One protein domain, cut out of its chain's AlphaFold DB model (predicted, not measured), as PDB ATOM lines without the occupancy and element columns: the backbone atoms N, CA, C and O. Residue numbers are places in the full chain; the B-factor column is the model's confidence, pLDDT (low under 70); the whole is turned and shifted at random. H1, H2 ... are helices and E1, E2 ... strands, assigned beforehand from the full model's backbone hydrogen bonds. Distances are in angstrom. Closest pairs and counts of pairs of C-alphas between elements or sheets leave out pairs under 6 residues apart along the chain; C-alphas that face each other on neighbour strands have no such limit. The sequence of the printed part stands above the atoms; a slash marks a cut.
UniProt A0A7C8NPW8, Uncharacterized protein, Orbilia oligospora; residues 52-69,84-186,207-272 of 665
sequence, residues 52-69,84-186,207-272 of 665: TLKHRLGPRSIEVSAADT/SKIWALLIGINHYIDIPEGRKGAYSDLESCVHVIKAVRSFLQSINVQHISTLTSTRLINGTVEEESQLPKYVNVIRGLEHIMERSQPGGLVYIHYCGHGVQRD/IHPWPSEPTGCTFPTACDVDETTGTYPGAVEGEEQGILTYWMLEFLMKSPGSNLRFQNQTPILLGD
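What this domain is: This is residues 52 to 69, 84 to 186 and 207 to 272 of the 665 residues of an uncharacterized protein of Orbilia oligospora (UniProt A0A7C8NPW8). Amid little regular structure, parallel sheet E2 E1 E3 lies between H1 and H2; H3 and the hairpin E5 and E6 pack on H1; E4 pairs antiparallel with E7. Three named helices and seven strands hold 74 of 187 printed residues, mixed in class. The whole is compact: radius of gyration of the C-alphas 17.6 A, spans 50 by 50 by 45 A.

Where its parts are: E1, residues 86-93, starts at C-alpha (159.951, 201.223, 173.778), 23.3 A long; then H1, 113-126; E2, 131-137; H2, 154-165; E3, 173-179; E4, 218-221; E5, 231-233; E6, 240-242; H3, 243-254; and E7, 268-271, ending at (163.257, 200.369, 192.408).

How they stand to each other: Inner strand E1 is parallel to E2, with N 90 and O 133 3.0 A apart. H1 and H2 are on opposite faces, at heights of 8.8 A and 9.5 A. H1 touches H3, closest at C-alphas 116 and 245, 7.0 A. In the helices every O i to N i+4 pair is within hydrogen-bond range.

The domain as a whole: C-alpha gaps of 16.9 A and 21.4 A follow residues 69 and 186; 67 residues have pLDDT under 70.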
ATOM      1  N   THR A  52     177.256 189.344 200.422       29.77
ATOM      2  CA  THR A  52     177.748 188.787 201.709       29.77
ATOM      3  C   THR A  52     176.862 187.652 202.252       29.77
ATOM      4  O   THR A  52     175.694 187.869 202.543       29.77
ATOM      5  N   LEU A  53     177.455 186.473 202.487       33.59
ATOM      6  CA  LEU A  53     176.764 185.237 202.899       33.59
ATOM      7  C   LEU A  53     176.236 185.202 204.345       33.59
ATOM      8  O   LEU A  53     177.058 185.287 205.268       33.59
ATOM      9  N   LYS A  54     174.936 184.875 204.539       31.59
ATOM     10  CA  LYS A  54     174.462 183.829 205.488       31.59
ATOM     11  C   LYS A  54     172.931 183.629 205.609       31.59
ATOM     12  O   LYS A  54     172.219 184.458 206.164       31.59
ATOM     13  N   HIS A  55     172.579 182.343 205.476       31.97
ATOM     14  CA  HIS A  55     171.410 181.603 205.997       31.97
ATOM     15  C   HIS A  55     170.089 181.645 205.201       31.97
ATOM     16  O   HIS A  55     169.430 182.662 205.046       31.97
ATOM     17  N   ARG A  56     169.658 180.435 204.811       36.03
ATOM     18  CA  ARG A  56     168.451 180.127 204.027       36.03
ATOM     19  C   ARG A  56     167.144 180.516 204.725       36.03
ATOM     20  O   ARG A  56     166.965 180.216 205.908       36.03
ATOM     21  N   LEU A  57     166.180 180.980 203.932       30.27
ATOM     22  CA  LEU A  57     164.746 180.962 204.239       30.27
ATOM     23  C   LEU A  57     163.965 180.181 203.161       30.27
ATOM     24  O   LEU A  57     164.552 179.658 202.217       30.27
ATOM     25  N   GLY A  58     162.660 179.993 203.383       34.59
ATOM     26  CA  GLY A  58     161.777 179.192 202.524       34.59
ATOM     27  C   GLY A  58     161.223 179.945 201.303       34.59
ATOM     28  O   GLY A  58     161.422 181.154 201.190       34.59
ATOM     29  N   PRO A  59     160.508 179.239 200.403       26.72
ATOM     30  CA  PRO A  59     160.043 179.788 199.132       26.72
ATOM     31  C   PRO A  59     159.032 180.926 199.309       26.72
ATOM     32  O   PRO A  59     158.179 180.886 200.199       26.72
ATOM     33  N   ARG A  60     159.098 181.898 198.398       33.31
ATOM     34  CA  ARG A  60     158.168 183.026 198.259       33.31
ATOM     35  C   ARG A  60     157.594 183.053 196.838       33.31
ATOM     36  O   ARG A  60     158.195 182.514 195.911       33.31
ATOM     37  N   SER A  61     156.429 183.667 196.676       28.91
ATOM     38  CA  SER A  61     155.790 183.922 195.379       28.91
ATOM     39  C   SER A  61     155.727 185.418 195.101       28.91
ATOM     40  O   SER A  61     155.703 186.218 196.034       28.91
ATOM     41  N   ILE A  62     155.684 185.772 193.820       31.09
ATOM     42  CA  ILE A  62     155.491 187.139 193.338       31.09
ATOM     43  C   ILE A  62     154.307 187.103 192.372       31.09
ATOM     44  O   ILE A  62     154.211 186.210 191.525       31.09
ATOM     45  N   GLU A  63     153.385 188.044 192.538       34.66
ATOM     46  CA  GLU A  63     152.320 188.299 191.575       34.66
ATOM     47  C   GLU A  63     152.790 189.393 190.602       34.66
ATOM     48  O   GLU A  63     153.764 190.099 190.863       34.66
ATOM     49  N   VAL A  64     152.186 189.423 189.418       32.12
ATOM     50  CA  VAL A  64     152.395 190.465 188.413       32.12
ATOM     51  C   VAL A  64     151.040 190.665 187.751       32.12
ATOM     52  O   VAL A  64     150.463 189.717 187.217       32.12
ATOM     53  N   SER A  65     150.518 191.878 187.797       30.06
ATOM     54  CA  SER A  65     149.323 192.295 187.066       30.06
ATOM     55  C   SER A  65     149.676 192.690 185.625       30.06
ATOM     56  O   SER A  65     150.838 192.916 185.275       30.06
ATOM     57  N   ALA A  66     148.684 192.654 184.735       32.75
ATOM     58  CA  ALA A  66     148.857 193.033 183.337       32.75
ATOM     59  C   ALA A  66     147.549 193.613 182.787       32.75
ATOM     60  O   ALA A  66     146.479 193.033 182.974       32.75
ATOM     61  N   ALA A  67     147.669 194.753 182.104       33.41
ATOM     62  CA  ALA A  67     146.555 195.623 181.741       33.41
ATOM     63  C   ALA A  67     145.465 194.948 180.884       33.41
ATOM     64  O   ALA A  67     145.745 194.183 179.953       33.41
ATOM     65  N   ASP A  68     144.204 195.288 181.168       34.81
ATOM     66  CA  ASP A  68     143.041 194.750 180.460       34.81
ATOM     67  C   ASP A  68     142.959 195.304 179.026       34.81
ATOM     68  O   ASP A  68     142.840 196.506 178.784       34.81
ATOM     69  N   THR A  69     143.026 194.412 178.038       40.44
ATOM     70  CA  THR A  69     143.158 194.777 176.617       40.44
ATOM     71  C   THR A  69     141.829 195.110 175.925       40.44
ATOM     72  O   THR A  69     141.812 195.362 174.716       40.44
ATOM     73  N   SER A  84     154.158 205.811 173.348       66.69
ATOM     74  CA  SER A  84     155.541 205.908 173.824       66.69
ATOM     75  C   SER A  84     156.439 204.868 173.148       66.69
ATOM     76  O   SER A  84     156.056 203.718 172.919       66.69
ATOM     77  N   LYS A  85     157.658 205.282 172.783       87.25
ATOM     78  CA  LYS A  85     158.632 204.394 172.139       87.25
ATOM     79  C   LYS A  85     159.308 203.521 173.186       87.25
ATOM     80  O   LYS A  85     159.963 204.044 174.086       87.25
ATOM     81  N   ILE A  86     159.196 202.211 173.008       89.56
ATOM     82  CA  ILE A  86     159.951 201.223 173.778       89.56
ATOM     83  C   ILE A  86     161.283 200.956 173.062       89.56
ATOM     84  O   ILE A  86     161.315 200.695 171.855       89.56
ATOM     85  N   TRP A  87     162.370 201.019 173.822       92.94
ATOM     86  CA  TRP A  87     163.736 200.673 173.436       92.94
ATOM     87  C   TRP A  87     164.173 199.436 174.213       92.94
ATOM     88  O   TRP A  87     163.826 199.302 175.382       92.94
ATOM     89  N   ALA A  88     164.935 198.537 173.590       93.62
ATOM     90  CA  ALA A  88     165.393 197.312 174.236       93.62
ATOM     91  C   ALA A  88     166.874 197.017 173.964       93.62
ATOM     92  O   ALA A  88     167.316 197.063 172.815       93.62
ATOM     93  N   LEU A  89     167.618 196.642 175.008       95.50
ATOM     94  CA  LEU A  89     168.963 196.072 174.913       95.50
ATOM     95  C   LEU A  89     168.971 194.665 175.519       95.50
ATOM     96  O   LEU A  89     168.739 194.486 176.711       95.50
ATOM     97  N   LEU A  90     169.235 193.664 174.683       96.62
ATOM     98  CA  LEU A  90     169.203 192.252 175.061       96.62
ATOM     99  C   LEU A  90     170.617 191.661 175.013       96.62
ATOM    100  O   LEU A  90     171.274 191.770 173.979       96.62
ATOM    101  N   ILE A  91     171.085 191.043 176.099       95.88
ATOM    102  CA  ILE A  91     172.472 190.582 176.273       95.88
ATOM    103  C   ILE A  91     172.470 189.114 176.724       95.88
ATOM    104  O   ILE A  91     171.957 188.808 177.798       95.88
ATOM    105  N   GLY A  92     173.034 188.201 175.923       94.75
ATOM    106  CA  GLY A  92     172.994 186.752 176.185       94.75
ATOM    107  C   GLY A  92     174.338 186.062 175.970       94.75
ATOM    108  O   GLY A  92     174.825 185.995 174.842       94.75
ATOM    109  N   ILE A  93     174.937 185.528 177.033       93.25
ATOM    110  CA  ILE A  93     176.319 185.029 177.005       93.25
ATOM    111  C   ILE A  93     176.364 183.515 177.253       93.25
ATOM    112  O   ILE A  93     176.426 183.066 178.397       93.25
ATOM    113  N   ASN A  94     176.364 182.731 176.167       91.56
ATOM    114  CA  ASN A  94     176.678 181.300 176.231       91.56
ATOM    115  C   ASN A  94     178.200 181.096 176.329       91.56
ATOM    116  O   ASN A  94     178.680 180.442 177.250       91.56
ATOM    117  N   HIS A  95     178.968 181.681 175.406       91.06
ATOM    118  CA  HIS A  95     180.420 181.510 175.334       91.06
ATOM    119  C   HIS A  95     181.186 182.733 175.852       91.06
ATOM    120  O   HIS A  95     180.887 183.872 175.482       91.06
ATOM    121  N   TYR A  96     182.207 182.497 176.676       86.88
ATOM    122  CA  TYR A  96     183.021 183.545 177.294       86.88
ATOM    123  C   TYR A  96     184.370 183.652 176.577       86.88
ATOM    124  O   TYR A  96     185.328 182.936 176.864       86.88
ATOM    125  N   ILE A  97     184.419 184.559 175.602       82.19
ATOM    126  CA  ILE A  97     185.605 184.858 174.791       82.19
ATOM    127  C   ILE A  97     186.586 185.715 175.608       82.19
ATOM    128  O   ILE A  97     186.186 186.409 176.543       82.19
ATOM    129  N   ASP A  98     187.866 185.688 175.240       74.44
ATOM    130  CA  ASP A  98     188.912 186.583 175.755       74.44
ATOM    131  C   ASP A  98     189.134 186.521 177.290       74.44
ATOM    132  O   ASP A  98     189.746 187.420 177.871       74.44
ATOM    133  N   ILE A  99     188.702 185.438 177.964       71.88
ATOM    134  CA  ILE A  99     189.027 185.205 179.382       71.88
ATOM    135  C   ILE A  99     190.557 185.064 179.539       71.88
ATOM    136  O   ILE A  99     191.147 184.182 178.901       71.88
ATOM    137  N   PRO A 100     191.212 185.846 180.426       73.62
ATOM    138  CA  PRO A 100     192.629 185.672 180.748       73.62
ATOM    139  C   PRO A 100     192.934 184.251 181.231       73.62
ATOM    140  O   PRO A 100     192.148 183.671 181.977       73.62
ATOM    141  N   GLU A 101     194.091 183.690 180.864       66.81
ATOM    142  CA  GLU A 101     194.380 182.259 181.077       66.81
ATOM    143  C   GLU A 101     194.220 181.803 182.538       66.81
ATOM    144  O   GLU A 101     193.634 180.749 182.786       66.81
ATOM    145  N   GLY A 102     194.619 182.635 183.509       65.31
ATOM    146  CA  GLY A 102     194.452 182.366 184.945       65.31
ATOM    147  C   GLY A 102     192.998 182.293 185.442       65.31
ATOM    148  O   GLY A 102     192.761 181.803 186.540       65.31
ATOM    149  N   ARG A 103     192.019 182.736 184.644       63.47
ATOM    150  CA  ARG A 103     190.576 182.688 184.952       63.47
ATOM    151  C   ARG A 103     189.783 181.774 184.012       63.47
ATOM    152  O   ARG A 103     188.571 181.659 184.155       63.47
ATOM    153  N   LYS A 104     190.440 181.079 183.078       59.38
ATOM    154  CA  LYS A 104     189.790 180.262 182.032       59.38
ATOM    155  C   LYS A 104     189.038 179.024 182.560       59.38
ATOM    156  O   LYS A 104     188.311 178.392 181.806       59.38
ATOM    157  N   GLY A 105     189.198 178.695 183.846       59.72
ATOM    158  CA  GLY A 105     188.398 177.696 184.569       59.72
ATOM    159  C   GLY A 105     187.355 178.271 185.540       59.72
ATOM    160  O   GLY A 105     186.659 177.494 186.182       59.72
ATOM    161  N   ALA A 106     187.247 179.599 185.678       62.00
ATOM    162  CA  ALA A 106     186.299 180.252 186.591       62.00
ATOM    163  C   ALA A 106     184.896 180.429 185.983       62.00
ATOM    164  O   ALA A 106     183.923 180.584 186.717       62.00
ATOM    165  N   TYR A 107     184.790 180.391 184.651       69.81
ATOM    166  CA  TYR A 107     183.535 180.515 183.913       69.81
ATOM    167  C   TYR A 107     183.418 179.331 182.954       69.81
ATOM    168  O   TYR A 107     184.167 179.238 181.981       69.81
ATOM    169  N   SER A 108     182.500 178.407 183.235       79.69
ATOM    170  CA  SER A 108     182.074 177.422 182.241       79.69
ATOM    171  C   SER A 108     181.225 178.113 181.179       79.69
ATOM    172  O   SER A 108     180.490 179.050 181.494       79.69
ATOM    173  N   ASP A 109     181.255 177.624 179.942       84.75
ATOM    174  CA  ASP A 109     180.239 178.024 178.967       84.75
ATOM    175  C   ASP A 109     178.832 177.679 179.492       84.75
ATOM    176  O   ASP A 109     178.640 176.682 180.194       84.75
ATOM    177  N   LEU A 110     177.861 178.513 179.136       85.94
ATOM    178  CA  LEU A 110     176.431 178.299 179.338       85.94
ATOM    179  C   LEU A 110     175.789 177.914 178.001       85.94
ATOM    180  O   LEU A 110     176.312 178.242 176.936       85.94
ATOM    181  N   GLU A 111     174.646 177.234 178.036       84.62
ATOM    182  CA  GLU A 111     173.996 176.727 176.814       84.62
ATOM    183  C   GLU A 111     172.614 177.366 176.561       84.62
ATOM    184  O   GLU A 111     172.165 177.448 175.416       84.62
ATOM    185  N   SER A 112     172.001 177.957 177.591       86.06
ATOM    186  CA  SER A 112     170.634 178.497 177.582       86.06
ATOM    187  C   SER A 112     170.507 179.999 177.273       86.06
ATOM    188  O   SER A 112     169.525 180.424 176.663       86.06
ATOM    189  N   CYS A 113     171.477 180.832 177.660       87.75
ATOM    190  CA  CYS A 113     171.350 182.298 177.667       87.75
ATOM    191  C   CYS A 113     171.019 182.916 176.297       87.75
ATOM    192  O   CYS A 113     170.196 183.826 176.202       87.75
ATOM    193  N   VAL A 114     171.615 182.415 175.215       92.38
ATOM    194  CA  VAL A 114     171.324 182.898 173.855       92.38
ATOM    195  C   VAL A 114     169.944 182.443 173.363       92.38
ATOM    196  O   VAL A 114     169.286 183.194 172.640       92.38
ATOM    197  N   HIS A 115     169.468 181.257 173.760       87.12
ATOM    198  CA  HIS A 115     168.085 180.849 173.487       87.12
ATOM    199  C   HIS A 115     167.111 181.781 174.226       87.12
ATOM    200  O   HIS A 115     166.200 182.331 173.608       87.12
ATOM    201  N   VAL A 116     167.351 182.036 175.519       85.62
ATOM    202  CA  VAL A 116     166.546 182.952 176.344       85.62
ATOM    203  C   VAL A 116     166.417 184.330 175.681       85.62
ATOM    204  O   VAL A 116     165.307 184.834 175.516       85.62
ATOM    205  N   ILE A 117     167.520 184.912 175.200       92.56
ATOM    206  CA  ILE A 117     167.488 186.201 174.492       92.56
ATOM    207  C   ILE A 117     166.703 186.149 173.170       92.56
ATOM    208  O   ILE A 117     166.005 187.113 172.845       92.56
ATOM    209  N   LYS A 118     166.742 185.040 172.420       93.25
ATOM    210  CA  LYS A 118     165.913 184.862 171.210       93.25
ATOM    211  C   LYS A 118     164.420 184.788 171.549       93.25
ATOM    212  O   LYS A 118     163.612 185.372 170.823       93.25
ATOM    213  N   ALA A 119     164.055 184.148 172.659       87.56
ATOM    214  CA  ALA A 119     162.676 184.093 173.142       87.56
ATOM    215  C   ALA A 119     162.176 185.480 173.599       87.56
ATOM    216  O   ALA A 119     161.149 185.949 173.107       87.56
ATOM    217  N   VAL A 120     162.955 186.200 174.423       86.94
ATOM    218  CA  VAL A 120     162.644 187.585 174.845       86.94
ATOM    219  C   VAL A 120     162.518 188.520 173.640       86.94
ATOM    220  O   VAL A 120     161.560 189.285 173.551       86.94
ATOM    221  N   ARG A 121     163.433 188.432 172.666       94.88
ATOM    222  CA  ARG A 121     163.352 189.207 171.420       94.88
ATOM    223  C   ARG A 121     162.062 188.921 170.650       94.88
ATOM    224  O   ARG A 121     161.416 189.861 170.201       94.88
ATOM    225  N   SER A 122     161.679 187.652 170.525       92.38
ATOM    226  CA  SER A 122     160.467 187.244 169.803       92.38
ATOM    227  C   SER A 122     159.195 187.778 170.471       92.38
ATOM    228  O   SER A 122     158.296 188.249 169.776       92.38
ATOM    229  N   PHE A 123     159.147 187.785 171.808       88.75
ATOM    230  CA  PHE A 123     158.072 188.416 172.578       88.75
ATOM    231  C   PHE A 123     158.023 189.939 172.371       88.75
ATOM    232  O   PHE A 123     156.986 190.480 172.002       88.75
ATOM    233  N   LEU A 124     159.150 190.644 172.514       87.88
ATOM    234  CA  LEU A 124     159.193 192.097 172.298       87.88
ATOM    235  C   LEU A 124     158.778 192.482 170.864       87.88
ATOM    236  O   LEU A 124     158.130 193.507 170.655       87.88
ATOM    237  N   GLN A 125     159.090 191.643 169.871       92.94
ATOM    238  CA  GLN A 125     158.628 191.832 168.495       92.94
ATOM    239  C   GLN A 125     157.117 191.588 168.327       92.94
ATOM    240  O   GLN A 125     156.494 192.308 167.545       92.94
ATOM    241  N   SER A 126     156.500 190.642 169.050       88.31
ATOM    242  CA  SER A 126     155.052 190.388 168.941       88.31
ATOM    243  C   SER A 126     154.204 191.530 169.516       88.31
ATOM    244  O   SER A 126     153.152 191.840 168.959       88.31
ATOM    245  N   ILE A 127     154.700 192.233 170.542       85.06
ATOM    246  CA  ILE A 127     154.087 193.462 171.081       85.06
ATOM    247  C   ILE A 127     154.529 194.756 170.352       85.06
ATOM    248  O   ILE A 127     154.221 195.861 170.803       85.06
ATOM    249  N   ASN A 128     155.203 194.637 169.196       88.94
ATOM    250  CA  ASN A 128     155.636 195.742 168.321       88.94
ATOM    251  C   ASN A 128     156.661 196.716 168.956       88.94
ATOM    252  O   ASN A 128     156.612 197.926 168.723       88.94
ATOM    253  N   VAL A 129     157.634 196.207 169.726       88.69
ATOM    254  CA  VAL A 129     158.851 196.968 170.070       88.69
ATOM    255  C   VAL A 129     159.767 197.028 168.847       88.69
ATOM    256  O   VAL A 129     160.263 196.010 168.369       88.69
ATOM    257  N   GLN A 130     160.006 198.237 168.336       87.19
ATOM    258  CA  GLN A 130     160.742 198.443 167.080       87.19
ATOM    259  C   GLN A 130     162.250 198.645 167.279       87.19
ATOM    260  O   GLN A 130     163.036 198.371 166.373       87.19
ATOM    261  N   HIS A 131     162.672 199.105 168.457       93.88
ATOM    262  CA  HIS A 131     164.055 199.493 168.728       93.88
ATOM    263  C   HIS A 131     164.780 198.455 169.600       93.88
ATOM    264  O   HIS A 131     165.122 198.726 170.748       93.88
ATOM    265  N   ILE A 132     164.996 197.250 169.058       96.00
ATOM    266  CA  ILE A 132     165.645 196.137 169.770       96.00
ATOM    267  C   ILE A 132     167.108 195.972 169.325       96.00
ATOM    268  O   ILE A 132     167.385 195.461 168.238       96.00
ATOM    269  N   SER A 133     168.044 196.329 170.204       96.81
ATOM    270  CA  SER A 133     169.448 195.912 170.125       96.81
ATOM    271  C   SER A 133     169.623 194.526 170.748       96.81
ATOM    272  O   SER A 133     168.984 194.180 171.744       96.81
ATOM    273  N   THR A 134     170.493 193.701 170.173       97.50
ATOM    274  CA  THR A 134     170.776 192.355 170.689       97.50
ATOM    275  C   THR A 134     172.258 192.066 170.578       97.50
ATOM    276  O   THR A 134     172.831 192.244 169.506       97.50
ATOM    277  N   LEU A 135     172.848 191.616 171.683       96.88
ATOM    278  CA  LEU A 135     174.239 191.218 171.791       96.88
ATOM    279  C   LEU A 135     174.311 189.787 172.324       96.88
ATOM    280  O   LEU A 135     173.871 189.523 173.444       96.88
ATOM    281  N   THR A 136     174.841 188.851 171.538       96.50
ATOM    282  CA  THR A 136     174.923 187.439 171.940       96.50
ATOM    283  C   THR A 136     176.278 186.821 171.632       96.50
ATOM    284  O   THR A 136     177.010 187.287 170.764       96.50
ATOM    285  N   SER A 137     176.642 185.800 172.406       94.00
ATOM    286  CA  SER A 137     177.863 185.013 172.215       94.00
ATOM    287  C   SER A 137     177.497 183.535 172.209       94.00
ATOM    288  O   SER A 137     177.417 182.913 173.268       94.00
ATOM    289  N   THR A 138     177.192 182.985 171.034       92.56
ATOM    290  CA  THR A 138     176.805 181.582 170.840       92.56
ATOM    291  C   THR A 138     178.036 180.685 170.847       92.56
ATOM    292  O   THR A 138     178.974 180.909 170.094       92.56
ATOM    293  N   ARG A 139     178.007 179.609 171.636       84.69
ATOM    294  CA  ARG A 139     179.064 178.592 171.684       84.69
ATOM    295  C   ARG A 139     179.149 177.800 170.371       84.69
ATOM    296  O   ARG A 139     178.223 177.061 170.044       84.69
ATOM    297  N   LEU A 140     180.270 177.895 169.655       81.25
ATOM    298  CA  LEU A 140     180.667 176.953 168.601       81.25
ATOM    299  C   LEU A 140     181.948 176.213 168.995       81.25
ATOM    300  O   LEU A 140     182.742 176.693 169.797       81.25
ATOM    301  N   ILE A 141     182.201 175.076 168.339       72.94
ATOM    302  CA  ILE A 141     183.426 174.270 168.515       72.94
ATOM    303  C   ILE A 141     184.703 175.105 168.274       72.94
ATOM    304  O   ILE A 141     185.717 174.863 168.919       72.94
ATOM    305  N   ASN A 142     184.640 176.102 167.379       71.38
ATOM    306  CA  ASN A 142     185.763 176.961 166.982       71.38
ATOM    307  C   ASN A 142     185.421 178.474 167.055       71.38
ATOM    308  O   ASN A 142     185.811 179.222 166.160       71.38
ATOM    309  N   GLY A 143     184.676 178.936 168.071       70.88
ATOM    310  CA  GLY A 143     184.409 180.372 168.299       70.88
ATOM    311  C   GLY A 143     182.929 180.720 168.486       70.88
ATOM    312  O   GLY A 143     182.219 180.014 169.200       70.88
ATOM    313  N   THR A 144     182.464 181.800 167.846       78.38
ATOM    314  CA  THR A 144     181.077 182.301 167.919       78.38
ATOM    315  C   THR A 144     180.377 182.378 166.565       78.38
ATOM    316  O   THR A 144     181.022 182.353 165.519       78.38
ATOM    317  N   VAL A 145     179.040 182.465 166.587       85.38
ATOM    318  CA  VAL A 145     178.205 182.685 165.386       85.38
ATOM    319  C   VAL A 145     178.154 184.170 165.016       85.38
ATOM    320  O   VAL A 145     178.046 184.526 163.846       85.38
ATOM    321  N   GLU A 146     178.184 185.027 166.031       92.00
ATOM    322  CA  GLU A 146     177.943 186.460 165.950       92.00
ATOM    323  C   GLU A 146     179.154 187.250 165.445       92.00
ATOM    324  O   GLU A 146     180.306 186.904 165.715       92.00
ATOM    325  N   GLU A 147     178.884 188.356 164.747       92.81
ATOM    326  CA  GLU A 147     179.922 189.310 164.346       92.81
ATOM    327  C   GLU A 147     180.569 189.994 165.561       92.81
ATOM    328  O   GLU A 147     179.918 190.228 166.577       92.81
ATOM    329  N   GLU A 148     181.813 190.467 165.416       91.81
ATOM    330  CA  GLU A 148     182.514 191.272 166.438       91.81
ATOM    331  C   GLU A 148     181.695 192.492 166.911       91.81
ATOM    332  O   GLU A 148     181.816 192.917 168.057       91.81
ATOM    333  N   SER A 149     180.815 193.029 166.055       93.19
ATOM    334  CA  SER A 149     179.893 194.132 166.361       93.19
ATOM    335  C   SER A 149     178.706 193.728 167.258       93.19
ATOM    336  O   SER A 149     178.138 194.585 167.938       93.19
ATOM    337  N   GLN A 150     178.344 192.441 167.259       94.31
ATOM    338  CA  GLN A 150     177.189 191.827 167.925       94.31
ATOM    339  C   GLN A 150     177.573 191.067 169.203       94.31
ATOM    340  O   GLN A 150     176.700 190.690 169.980       94.31
ATOM    341  N   LEU A 151     178.862 190.840 169.457       94.56
ATOM    342  CA  LEU A 151     179.309 190.186 170.684       94.56
ATOM    343  C   LEU A 151     178.996 191.034 171.934       94.56
ATOM    344  O   LEU A 151     179.104 192.260 171.877       94.56
ATOM    345  N   PRO A 152     178.719 190.423 173.103       94.00
ATOM    346  CA  PRO A 152     178.471 191.096 174.384       94.00
ATOM    347  C   PRO A 152     179.763 191.647 175.029       94.00
ATOM    348  O   PRO A 152     179.938 191.631 176.244       94.00
ATOM    349  N   LYS A 153     180.693 192.139 174.204       89.94
ATOM    350  CA  LYS A 153     181.903 192.851 174.623       89.94
ATOM    351  C   LYS A 153     181.521 194.228 175.167       89.94
ATOM    352  O   LYS A 153     180.629 194.878 174.625       89.94
ATOM    353  N   TYR A 154     182.244 194.702 176.185       83.69
ATOM    354  CA  TYR A 154     182.004 195.985 176.867       83.69
ATOM    355  C   TYR A 154     181.714 197.147 175.900       83.69
ATOM    356  O   TYR A 154     180.692 197.815 176.027       83.69
ATOM    357  N   VAL A 155     182.545 197.322 174.866       86.31
ATOM    358  CA  VAL A 155     182.384 198.382 173.852       86.31
ATOM    359  C   VAL A 155     181.056 198.308 173.082       86.31
ATOM    360  O   VAL A 155     180.483 199.342 172.754       86.31
ATOM    361  N   ASN A 156     180.527 197.109 172.824       91.81
ATOM    362  CA  ASN A 156     179.244 196.937 172.141       91.81
ATOM    363  C   ASN A 156     178.061 197.179 173.088       91.81
ATOM    364  O   ASN A 156     177.051 197.729 172.655       91.81
ATOM    365  N   VAL A 157     178.192 196.807 174.370       89.88
ATOM    366  CA  VAL A 157     177.185 197.081 175.411       89.88
ATOM    367  C   VAL A 157     177.048 198.587 175.631       89.88
ATOM    368  O   VAL A 157     175.940 199.108 175.538       89.88
ATOM    369  N   ILE A 158     178.168 199.295 175.828       88.44
ATOM    370  CA  ILE A 158     178.188 200.759 175.967       88.44
ATOM    371  C   ILE A 158     177.596 201.428 174.721       88.44
ATOM    372  O   ILE A 158     176.633 202.177 174.853       88.44
ATOM    373  N   ARG A 159     178.041 201.059 173.510       89.00
ATOM    374  CA  ARG A 159     177.473 201.581 172.251       89.00
ATOM    375  C   ARG A 159     175.966 201.315 172.114       89.00
ATOM    376  O   ARG A 159     175.254 202.104 171.495       89.00
ATOM    377  N   GLY A 160     175.466 200.210 172.669       88.00
ATOM    378  CA  GLY A 160     174.036 199.893 172.726       88.00
ATOM    379  C   GLY A 160     173.254 200.827 173.654       88.00
ATOM    380  O   GLY A 160     172.184 201.298 173.277       88.00
ATOM    381  N   LEU A 161     173.805 201.135 174.832       87.44
ATOM    382  CA  LEU A 161     173.232 202.096 175.781       87.44
ATOM    383  C   LEU A 161     173.274 203.528 175.224       87.44
ATOM    384  O   LEU A 161     172.245 204.199 175.195       87.44
ATOM    385  N   GLU A 162     174.420 203.959 174.691       85.62
ATOM    386  CA  GLU A 162     174.592 205.257 174.021       85.62
ATOM    387  C   GLU A 162     173.582 205.434 172.879       85.62
ATOM    388  O   GLU A 162     172.912 206.461 172.796       85.62
ATOM    389  N   HIS A 163     173.387 204.409 172.039       88.88
ATOM    390  CA  HIS A 163     172.422 204.455 170.938       88.88
ATOM    391  C   HIS A 163     170.974 204.678 171.404       88.88
ATOM    392  O   HIS A 163     170.216 205.361 170.705       88.88
ATOM    393  N   ILE A 164     170.598 204.101 172.553       87.19
ATOM    394  CA  ILE A 164     169.288 204.291 173.191       87.19
ATOM    395  C   ILE A 164     169.201 205.702 173.786       87.19
ATOM    396  O   ILE A 164     168.225 206.406 173.530       87.19
ATOM    397  N   MET A 165     170.225 206.160 174.508       79.06
ATOM    398  CA  MET A 165     170.271 207.512 175.083       79.06
ATOM    399  C   MET A 165     170.165 208.603 174.004       79.06
ATOM    400  O   MET A 165     169.373 209.524 174.149       79.06
ATOM    401  N   GLU A 166     170.876 208.464 172.879       85.75
ATOM    402  CA  GLU A 166     170.842 209.407 171.748       85.75
ATOM    403  C   GLU A 166     169.465 209.555 171.068       85.75
ATOM    404  O   GLU A 166     169.247 210.532 170.347       85.75
ATOM    405  N   ARG A 167     168.574 208.555 171.177       89.38
ATOM    406  CA  ARG A 167     167.363 208.442 170.327       89.38
ATOM    407  C   ARG A 167     166.055 208.210 171.074       89.38
ATOM    408  O   ARG A 167     164.981 208.376 170.484       89.38
ATOM    409  N   SER A 168     166.128 207.828 172.342       85.69
ATOM    410  CA  SER A 168     164.995 207.877 173.257       85.69
ATOM    411  C   SER A 168     164.569 209.327 173.510       85.69
ATOM    412  O   SER A 168     165.233 210.287 173.121       85.69
ATOM    413  N   GLN A 169     163.379 209.489 174.074       83.56
ATOM    414  CA  GLN A 169     162.767 210.784 174.361       83.56
ATOM    415  C   GLN A 169     162.115 210.684 175.748       83.56
ATOM    416  O   GLN A 169     161.736 209.573 176.128       83.56
ATOM    417  N   PRO A 170     161.951 211.788 176.499       80.31
ATOM    418  CA  PRO A 170     161.216 211.770 177.762       80.31
ATOM    419  C   PRO A 170     159.830 211.125 177.600       80.31
ATOM    420  O   PRO A 170     159.113 211.426 176.645       80.31
ATOM    421  N   GLY A 171     159.475 210.200 178.495       77.69
ATOM    422  CA  GLY A 171     158.268 209.366 178.380       77.69
ATOM    423  C   GLY A 171     158.399 208.144 177.452       77.69
ATOM    424  O   GLY A 171     157.439 207.392 177.295       77.69
ATOM    425  N   GLY A 172     159.563 207.917 176.837       80.88
ATOM    426  CA  GLY A 172     159.941 206.626 176.256       80.88
ATOM    427  C   GLY A 172     160.351 205.621 177.337       80.88
ATOM    428  O   GLY A 172     160.785 206.007 178.417       80.88
ATOM    429  N   LEU A 173     160.230 204.328 177.033       84.69
ATOM    430  CA  LEU A 173     160.491 203.232 177.972       84.69
ATOM    431  C   LEU A 173     161.760 202.484 177.540       84.69
ATOM    432  O   LEU A 173     161.908 202.166 176.359       84.69
ATOM    433  N   VAL A 174     162.675 202.202 178.469       89.00
ATOM    434  CA  VAL A 174     163.912 201.452 178.201       89.00
ATOM    435  C   VAL A 174     163.872 200.111 178.929       89.00
ATOM    436  O   VAL A 174     163.754 200.060 180.148       89.00
ATOM    437  N   TYR A 175     164.000 199.026 178.172       90.62
ATOM    438  CA  TYR A 175     164.065 197.656 178.664       90.62
ATOM    439  C   TYR A 175     165.480 197.096 178.494       90.62
ATOM    440  O   TYR A 175     166.061 197.168 177.409       90.62
ATOM    441  N   ILE A 176     166.043 196.504 179.543       92.81
ATOM    442  CA  ILE A 176     167.349 195.838 179.482       92.81
ATOM    443  C   ILE A 176     167.172 194.412 179.998       92.81
ATOM    444  O   ILE A 176     166.631 194.210 181.081       92.81
ATOM    445  N   HIS A 177     167.628 193.425 179.227       92.62
ATOM    446  CA  HIS A 177     167.611 192.019 179.629       92.62
ATOM    447  C   HIS A 177     169.018 191.440 179.545       92.62
ATOM    448  O   HIS A 177     169.617 191.424 178.470       92.62
ATOM    449  N   TYR A 178     169.525 190.931 180.664       93.50
ATOM    450  CA  TYR A 178     170.822 190.269 180.752       93.50
ATOM    451  C   TYR A 178     170.645 188.794 181.120       93.50
ATOM    452  O   TYR A 178     169.888 188.463 182.030       93.50
ATOM    453  N   CYS A 179     171.361 187.907 180.430       89.44
ATOM    454  CA  CYS A 179     171.426 186.487 180.748       89.44
ATOM    455  C   CYS A 179     172.873 185.982 180.589       89.44
ATOM    456  O   CYS A 179     173.426 185.992 179.485       89.44
ATOM    457  N   GLY A 180     173.489 185.565 181.697       87.94
ATOM    458  CA  GLY A 180     174.888 185.137 181.783       87.94
ATOM    459  C   GLY A 180     175.337 184.935 183.238       87.94
ATOM    460  O   GLY A 180     174.518 184.999 184.153       87.94
ATOM    461  N   HIS A 181     176.634 184.700 183.455       82.56
ATOM    462  CA  HIS A 181     177.249 184.554 184.782       82.56
ATOM    463  C   HIS A 181     177.439 185.907 185.482       82.56
ATOM    464  O   HIS A 181     178.116 186.785 184.950       82.56
ATOM    465  N   GLY A 182     176.966 186.032 186.726       69.62
ATOM    466  CA  GLY A 182     177.360 187.118 187.635       69.62
ATOM    467  C   GLY A 182     178.679 186.794 188.346       69.62
ATOM    468  O   GLY A 182     178.774 185.780 189.045       69.62
ATOM    469  N   VAL A 183     179.704 187.641 188.213       61.09
ATOM    470  CA  VAL A 183     181.097 187.294 188.571       61.09
ATOM    471  C   VAL A 183     181.625 188.060 189.788       61.09
ATOM    472  O   VAL A 183     181.466 189.269 189.877       61.09
ATOM    473  N   GLN A 184     182.329 187.377 190.693       49.94
ATOM    474  CA  GLN A 184     183.074 188.007 191.795       49.94
ATOM    475  C   GLN A 184     184.575 188.087 191.442       49.94
ATOM    476  O   GLN A 184     185.048 187.354 190.565       49.94
ATOM    477  N   ARG A 185     185.332 188.983 192.088       47.47
ATOM    478  CA  ARG A 185     186.794 189.120 191.933       47.47
ATOM    479  C   ARG A 185     187.458 189.315 193.294       47.47
ATOM    480  O   ARG A 185     186.953 190.080 194.107       47.47
ATOM    481  N   ASP A 186     188.611 188.683 193.495       43.38
ATOM    482  CA  ASP A 186     189.400 188.836 194.719       43.38
ATOM    483  C   ASP A 186     190.266 190.107 194.679       43.38
ATOM    484  O   ASP A 186     191.025 190.324 193.728       43.38
ATOM    485  N   ILE A 207     183.190 209.793 198.515       27.77
ATOM    486  CA  ILE A 207     182.255 208.807 197.911       27.77
ATOM    487  C   ILE A 207     181.028 208.516 198.810       27.77
ATOM    488  O   ILE A 207     181.170 208.061 199.949       27.77
ATOM    489  N   HIS A 208     179.820 208.635 198.244       27.92
ATOM    490  CA  HIS A 208     178.561 208.100 198.792       27.92
ATOM    491  C   HIS A 208     178.182 206.735 198.164       27.92
ATOM    492  O   HIS A 208     178.283 206.588 196.945       27.92
ATOM    493  N   PRO A 209     177.685 205.745 198.937       32.62
ATOM    494  CA  PRO A 209     177.145 204.494 198.397       32.62
ATOM    495  C   PRO A 209     175.610 204.523 198.239       32.62
ATOM    496  O   PRO A 209     174.909 204.794 199.211       32.62
ATOM    497  N   TRP A 210     175.128 204.133 197.050       33.91
ATOM    498  CA  TRP A 210     173.721 203.903 196.650       33.91
ATOM    499  C   TRP A 210     172.760 205.120 196.756       33.91
ATOM    500  O   TRP A 210     172.547 205.650 197.849       33.91
ATOM    501  N   PRO A 211     172.099 205.556 195.660       37.78
ATOM    502  CA  PRO A 211     171.036 206.560 195.743       37.78
ATOM    503  C   PRO A 211     169.820 205.953 196.457       37.78
ATOM    504  O   PRO A 211     169.292 204.931 196.026       37.78
ATOM    505  N   SER A 212     169.372 206.562 197.558       37.31
ATOM    506  CA  SER A 212     168.409 205.942 198.485       37.31
ATOM    507  C   SER A 212     167.066 205.548 197.860       37.31
ATOM    508  O   SER A 212     166.421 204.634 198.364       37.31
ATOM    509  N   GLU A 213     166.653 206.221 196.783       46.22
ATOM    510  CA  GLU A 213     165.359 206.052 196.110       46.22
ATOM    511  C   GLU A 213     165.556 206.133 194.574       46.22
ATOM    512  O   GLU A 213     165.475 207.223 193.999       46.22
ATOM    513  N   PRO A 214     165.875 205.019 193.881       52.69
ATOM    514  CA  PRO A 214     166.056 205.009 192.427       52.69
ATOM    515  C   PRO A 214     164.695 205.025 191.712       52.69
ATOM    516  O   PRO A 214     164.105 203.982 191.431       52.69
ATOM    517  N   THR A 215     164.195 206.231 191.442       54.34
ATOM    518  CA  THR A 215     162.900 206.468 190.779       54.34
ATOM    519  C   THR A 215     162.971 206.284 189.258       54.34
ATOM    520  O   THR A 215     164.039 206.353 188.649       54.34
ATOM    521  N   GLY A 216     161.826 206.023 188.622       69.00
ATOM    522  CA  GLY A 216     161.706 205.883 187.166       69.00
ATOM    523  C   GLY A 216     162.294 204.593 186.582       69.00
ATOM    524  O   GLY A 216     162.394 204.468 185.361       69.00
ATOM    525  N   CYS A 217     162.696 203.634 187.419       69.75
ATOM    526  CA  CYS A 217     163.290 202.370 186.992       69.75
ATOM    527  C   CYS A 217     162.900 201.205 187.914       69.75
ATOM    528  O   CYS A 217     162.686 201.384 189.111       69.75
ATOM    529  N   THR A 218     162.807 200.005 187.338       70.19
ATOM    530  CA  THR A 218     162.290 198.799 187.999       70.19
ATOM    531  C   THR A 218     163.154 197.605 187.585       70.19
ATOM    532  O   THR A 218     163.318 197.348 186.391       70.19
ATOM    533  N   PHE A 219     163.725 196.878 188.547       74.25
ATOM    534  CA  PHE A 219     164.737 195.844 188.303       74.25
ATOM    535  C   PHE A 219     164.301 194.479 188.867       74.25
ATOM    536  O   PHE A 219     164.393 194.277 190.079       74.25
ATOM    537  N   PRO A 220     163.853 193.530 188.024       76.19
ATOM    538  CA  PRO A 220     163.650 192.140 188.424       76.19
ATOM    539  C   PRO A 220     164.966 191.341 188.346       76.19
ATOM    540  O   PRO A 220     165.504 191.119 187.259       76.19
ATOM    541  N   THR A 221     165.487 190.877 189.484       78.25
ATOM    542  CA  THR A 221     166.614 189.928 189.558       78.25
ATOM    543  C   THR A 221     166.115 188.485 189.504       78.25
ATOM    544  O   THR A 221     164.994 188.185 189.905       78.25
ATOM    545  N   ALA A 222     166.952 187.552 189.043       73.19
ATOM    546  CA  ALA A 222     166.586 186.135 188.953       73.19
ATOM    547  C   ALA A 222     166.667 185.360 190.285       73.19
ATOM    548  O   ALA A 222     166.156 184.241 190.360       73.19
ATOM    549  N   CYS A 223     167.316 185.915 191.310       72.00
ATOM    550  CA  CYS A 223     167.478 185.318 192.636       72.00
ATOM    551  C   CYS A 223     167.930 186.372 193.673       72.00
ATOM    552  O   CYS A 223     168.276 187.500 193.301       72.00
ATOM    553  N   ASP A 224     167.957 185.983 194.949       66.81
ATOM    554  CA  ASP A 224     168.550 186.747 196.059       66.81
ATOM    555  C   ASP A 224     170.099 186.698 196.021       66.81
ATOM    556  O   ASP A 224     170.695 185.889 195.305       66.81
ATOM    557  N   VAL A 225     170.773 187.544 196.810       59.69
ATOM    558  CA  VAL A 225     172.248 187.631 196.896       59.69
ATOM    559  C   VAL A 225     172.907 186.376 197.487       59.69
ATOM    560  O   VAL A 225     174.091 186.137 197.252       59.69
ATOM    561  N   ASP A 226     172.131 185.576 198.227       63.12
ATOM    562  CA  ASP A 226     172.528 184.299 198.847       63.12
ATOM    563  C   ASP A 226     172.070 183.061 198.039       63.12
ATOM    564  O   ASP A 226     172.193 181.922 198.499       63.12
ATOM    565  N   GLU A 227     171.538 183.268 196.831       66.31
ATOM    566  CA  GLU A 227     170.992 182.230 195.951       66.31
ATOM    567  C   GLU A 227     171.791 182.073 194.636       66.31
ATOM    568  O   GLU A 227     172.792 182.741 194.382       66.31
ATOM    569  N   THR A 228     171.356 181.140 193.785       72.12
ATOM    570  CA  THR A 228     171.952 180.853 192.471       72.12
ATOM    571  C   THR A 228     170.870 180.682 191.415       72.12
ATOM    572  O   THR A 228     169.843 180.056 191.681       72.12
ATOM    573  N   THR A 229     171.114 181.157 190.196       69.81
ATOM    574  CA  THR A 229     170.160 181.021 189.090       69.81
ATOM    575  C   THR A 229     170.090 179.587 188.570       69.81
ATOM    576  O   THR A 229     171.104 179.048 188.125       69.81
ATOM    577  N   GLY A 230     168.902 178.981 188.587       75.12
ATOM    578  CA  GLY A 230     168.655 177.650 188.033       75.12
ATOM    579  C   GLY A 230     168.102 177.674 186.604       75.12
ATOM    580  O   GLY A 230     167.642 178.704 186.098       75.12
ATOM    581  N   THR A 231     168.125 176.506 185.961       76.62
ATOM    582  CA  THR A 231     167.564 176.272 184.626       76.62
ATOM    583  C   THR A 231     166.317 175.387 184.664       76.62
ATOM    584  O   THR A 231     166.111 174.588 185.578       76.62
ATOM    585  N   TYR A 232     165.449 175.571 183.670       75.62
ATOM    586  CA  TYR A 232     164.233 174.802 183.440       75.62
ATOM    587  C   TYR A 232     164.338 174.082 182.087       75.62
ATOM    588  O   TYR A 232     164.757 174.720 181.114       75.62
ATOM    589  N   PRO A 233     163.952 172.797 181.982       70.94
ATOM    590  CA  PRO A 233     163.826 172.127 180.693       70.94
ATOM    591  C   PRO A 233     162.642 172.734 179.927       70.94
ATOM    592  O   PRO A 233     161.499 172.681 180.378       70.94
ATOM    593  N   GLY A 234     162.927 173.352 178.784       61.25
ATOM    594  CA  GLY A 234     161.941 174.023 177.948       61.25
ATOM    595  C   GLY A 234     160.987 173.064 177.234       61.25
ATOM    596  O   GLY A 234     161.047 171.843 177.363       61.25
ATOM    597  N   ALA A 235     160.094 173.634 176.421       55.59
ATOM    598  CA  ALA A 235     159.083 172.879 175.677       55.59
ATOM    599  C   ALA A 235     159.651 171.995 174.539       55.59
ATOM    600  O   ALA A 235     158.894 171.253 173.912       55.59
ATOM    601  N   VAL A 236     160.958 172.078 174.267       56.81
ATOM    602  CA  VAL A 236     161.686 171.261 173.288       56.81
ATOM    603  C   VAL A 236     162.766 170.469 174.025       56.81
ATOM    604  O   VAL A 236     163.523 171.018 174.824       56.81
ATOM    605  N   GLU A 237     162.840 169.168 173.750       46.78
ATOM    606  CA  GLU A 237     163.807 168.262 174.369       46.78
ATOM    607  C   GLU A 237     165.250 168.700 174.051       46.78
ATOM    608  O   GLU A 237     165.670 168.707 172.895       46.78
ATOM    609  N   GLY A 238     165.997 169.089 175.091       58.97
ATOM    610  CA  GLY A 238     167.371 169.597 174.987       58.97
ATOM    611  C   GLY A 238     167.525 171.123 175.042       58.97
ATOM    612  O   GLY A 238     168.658 171.596 175.089       58.97
ATOM    613  N   GLU A 239     166.442 171.908 175.080       70.31
ATOM    614  CA  GLU A 239     166.527 173.360 175.293       70.31
ATOM    615  C   GLU A 239     166.352 173.714 176.776       70.31
ATOM    616  O   GLU A 239     165.236 173.722 177.290       70.31
ATOM    617  N   GLU A 240     167.435 174.050 177.479       74.50
ATOM    618  CA  GLU A 240     167.333 174.676 178.804       74.50
ATOM    619  C   GLU A 240     167.084 176.191 178.695       74.50
ATOM    620  O   GLU A 240     167.618 176.873 177.819       74.50
ATOM    621  N   GLN A 241     166.314 176.741 179.635       77.25
ATOM    622  CA  GLN A 241     166.101 178.182 179.809       77.25
ATOM    623  C   GLN A 241     166.361 178.594 181.262       77.25
ATOM    624  O   GLN A 241     166.175 177.796 182.173       77.25
ATOM    625  N   GLY A 242     166.764 179.843 181.513       79.62
ATOM    626  CA  GLY A 242     166.856 180.365 182.884       79.62
ATOM    627  C   GLY A 242     165.468 180.457 183.528       79.62
ATOM    628  O   GLY A 242     164.557 181.012 182.914       79.62
ATOM    629  N   ILE A 243     165.306 179.934 184.751       79.44
ATOM    630  CA  ILE A 243     163.995 179.747 185.406       79.44
ATOM    631  C   ILE A 243     163.154 181.032 185.432       79.44
ATOM    632  O   ILE A 243     161.995 180.983 185.027       79.44
ATOM    633  N   LEU A 244     163.716 182.180 185.848       81.00
ATOM    634  CA  LEU A 244     162.962 183.445 185.859       81.00
ATOM    635  C   LEU A 244     162.415 183.771 184.465       81.00
ATOM    636  O   LEU A 244     161.223 184.023 184.322       81.00
ATOM    637  N   THR A 245     163.268 183.762 183.438       79.12
ATOM    638  CA  THR A 245     162.863 184.211 182.103       79.12
ATOM    639  C   THR A 245     161.908 183.231 181.423       79.12
ATOM    640  O   THR A 245     161.012 183.685 180.717       79.12
ATOM    641  N   TYR A 246     162.032 181.923 181.682       81.81
ATOM    642  CA  TYR A 246     161.038 180.933 181.253       81.81
ATOM    643  C   TYR A 246     159.645 181.289 181.802       81.81
ATOM    644  O   TYR A 246     158.707 181.479 181.029       81.81
ATOM    645  N   TRP A 247     159.519 181.461 183.123       78.50
ATOM    646  CA  TRP A 247     158.231 181.756 183.762       78.50
ATOM    647  C   TRP A 247     157.693 183.148 183.409       78.50
ATOM    648  O   TRP A 247     156.495 183.296 183.189       78.50
ATOM    649  N   MET A 248     158.569 184.152 183.294       81.38
ATOM    650  CA  MET A 248     158.218 185.501 182.840       81.38
ATOM    651  C   MET A 248     157.610 185.466 181.430       81.38
ATOM    652  O   MET A 248     156.560 186.061 181.198       81.38
ATOM    653  N   LEU A 249     158.230 184.747 180.488       77.81
ATOM    654  CA  LEU A 249     157.711 184.623 179.124       77.81
ATOM    655  C   LEU A 249     156.460 183.743 179.054       77.81
ATOM    656  O   LEU A 249     155.534 184.085 178.325       77.81
ATOM    657  N   GLU A 250     156.383 182.650 179.821       79.38
ATOM    658  CA  GLU A 250     155.167 181.831 179.907       79.38
ATOM    659  C   GLU A 250     153.971 182.661 180.396       79.38
ATOM    660  O   GLU A 250     152.917 182.635 179.758       79.38
ATOM    661  N   PHE A 251     154.147 183.436 181.467       75.31
ATOM    662  CA  PHE A 251     153.130 184.340 182.000       75.31
ATOM    663  C   PHE A 251     152.661 185.351 180.945       75.31
ATOM    664  O   PHE A 251     151.480 185.389 180.597       75.31
ATOM    665  N   LEU A 252     153.606 186.104 180.366       73.06
ATOM    666  CA  LEU A 252     153.335 187.156 179.380       73.06
ATOM    667  C   LEU A 252     152.717 186.630 178.070       73.06
ATOM    668  O   LEU A 252     152.141 187.412 177.315       73.06
ATOM    669  N   MET A 253     152.843 185.330 177.776       74.19
ATOM    670  CA  MET A 253     152.320 184.712 176.552       74.19
ATOM    671  C   MET A 253     151.042 183.886 176.738       74.19
ATOM    672  O   MET A 253     150.323 183.709 175.753       74.19
ATOM    673  N   LYS A 254     150.764 183.331 177.928       68.88
ATOM    674  CA  LYS A 254     149.647 182.381 178.121       68.88
ATOM    675  C   LYS A 254     148.428 182.980 178.822       68.88
ATOM    676  O   LYS A 254     147.327 182.775 178.317       68.88
ATOM    677  N   SER A 255     148.611 183.700 179.934       54.62
ATOM    678  CA  SER A 255     147.516 184.309 180.705       54.62
ATOM    679  C   SER A 255     148.001 185.468 181.590       54.62
ATOM    680  O   SER A 255     148.703 185.215 182.571       54.62
ATOM    681  N   PRO A 256     147.541 186.708 181.349       53.31
ATOM    682  CA  PRO A 256     147.516 187.756 182.369       53.31
ATOM    683  C   PRO A 256     146.900 187.262 183.692       53.31
ATOM    684  O   PRO A 256     145.823 186.662 183.688       53.31
ATOM    685  N   GLY A 257     147.564 187.527 184.823       45.25
ATOM    686  CA  GLY A 257     147.001 187.337 186.169       45.25
ATOM    687  C   GLY A 257     147.158 185.950 186.816       45.25
ATOM    688  O   GLY A 257     146.437 185.645 187.763       45.25
ATOM    689  N   SER A 258     148.071 185.086 186.349       47.12
ATOM    690  CA  SER A 258     148.409 183.830 187.050       47.12
ATOM    691  C   SER A 258     149.695 183.929 187.890       47.12
ATOM    692  O   SER A 258     150.792 183.928 187.339       47.12
ATOM    693  N   ASN A 259     149.545 183.942 189.219       51.16
ATOM    694  CA  ASN A 259     150.597 183.911 190.255       51.16
ATOM    695  C   ASN A 259     151.878 183.113 189.884       51.16
ATOM    696  O   ASN A 259     151.806 181.903 189.635       51.16
ATOM    697  N   LEU A 260     153.061 183.741 189.955       57.62
ATOM    698  CA  LEU A 260     154.344 183.078 189.692       57.62
ATOM    699  C   LEU A 260     154.892 182.374 190.944       57.62
ATOM    700  O   LEU A 260     154.975 182.944 192.035       57.62
ATOM    701  N   ARG A 261     155.300 181.107 190.783       58.03
ATOM    702  CA  ARG A 261     155.839 180.268 191.866       58.03
ATOM    703  C   ARG A 261     157.170 179.641 191.483       58.03
ATOM    704  O   ARG A 261     157.227 178.693 190.704       58.03
ATOM    705  N   PHE A 262     158.227 180.136 192.109       64.88
ATOM    706  CA  PHE A 262     159.589 179.658 191.924       64.88
ATOM    707  C   PHE A 262     159.926 178.579 192.962       64.88
ATOM    708  O   PHE A 262     159.497 178.646 194.115       64.88
ATOM    709  N   GLN A 263     160.675 177.553 192.554       60.84
ATOM    710  CA  GLN A 263     161.182 176.519 193.459       60.84
ATOM    711  C   GLN A 263     162.692 176.694 193.616       60.84
ATOM    712  O   GLN A 263     163.420 176.664 192.628       60.84
ATOM    713  N   ASN A 264     163.153 176.834 194.861       66.25
ATOM    714  CA  ASN A 264     164.565 177.028 195.228       66.25
ATOM    715  C   ASN A 264     165.217 178.325 194.696       66.25
ATOM    716  O   ASN A 264     166.442 178.408 194.657       66.25
ATOM    717  N   GLN A 265     164.410 179.317 194.308       71.12
ATOM    718  CA  GLN A 265     164.838 180.667 193.936       71.12
ATOM    719  C   GLN A 265     163.803 181.698 194.389       71.12
ATOM    720  O   GLN A 265     162.605 181.409 194.397       71.12
ATOM    721  N   THR A 266     164.277 182.907 194.664       74.44
ATOM    722  CA  THR A 266     163.518 184.074 195.101       74.44
ATOM    723  C   THR A 266     163.917 185.271 194.230       74.44
ATOM    724  O   THR A 266     164.852 185.994 194.569       74.44
ATOM    725  N   PRO A 267     163.261 185.493 193.077       73.06
ATOM    726  CA  PRO A 267     163.436 186.727 192.310       73.06
ATOM    727  C   PRO A 267     163.175 187.959 193.185       73.06
ATOM    728  O   PRO A 267     162.276 187.925 194.026       73.06
ATOM    729  N   ILE A 268     163.930 189.043 192.994       69.50
ATOM    730  CA  ILE A 268     163.750 190.294 193.749       69.50
ATOM    731  C   ILE A 268     163.359 191.414 192.794       69.50
ATOM    732  O   ILE A 268     163.938 191.551 191.721       69.50
ATOM    733  N   LEU A 269     162.397 192.237 193.207       67.75
ATOM    734  CA  LEU A 269     162.029 193.472 192.526       67.75
ATOM    735  C   LEU A 269     162.638 194.662 193.283       67.75
ATOM    736  O   LEU A 269     162.376 194.836 194.472       67.75
ATOM    737  N   LEU A 270     163.464 195.464 192.608       64.75
ATOM    738  CA  LEU A 270     164.088 196.677 193.154       64.75
ATOM    739  C   LEU A 270     163.646 197.922 192.367       64.75
ATOM    740  O   LEU A 270     163.329 197.827 191.180       64.75
ATOM    741  N   GLY A 271     163.687 199.095 193.003       70.88
ATOM    742  CA  GLY A 271     163.257 200.369 192.408       70.88
ATOM    743  C   GLY A 271     161.747 200.598 192.496       70.88
ATOM    744  O   GLY A 271     161.102 200.135 193.438       70.88
ATOM    745  N   ASP A 272     161.188 201.309 191.519       68.62
ATOM    746  CA  ASP A 272     159.757 201.611 191.414       68.62
ATOM    747  C   ASP A 272     158.955 200.333 191.098       68.62
ATOM    748  O   ASP A 272     158.629 200.041 189.946       68.62
TER     749      ASP A 272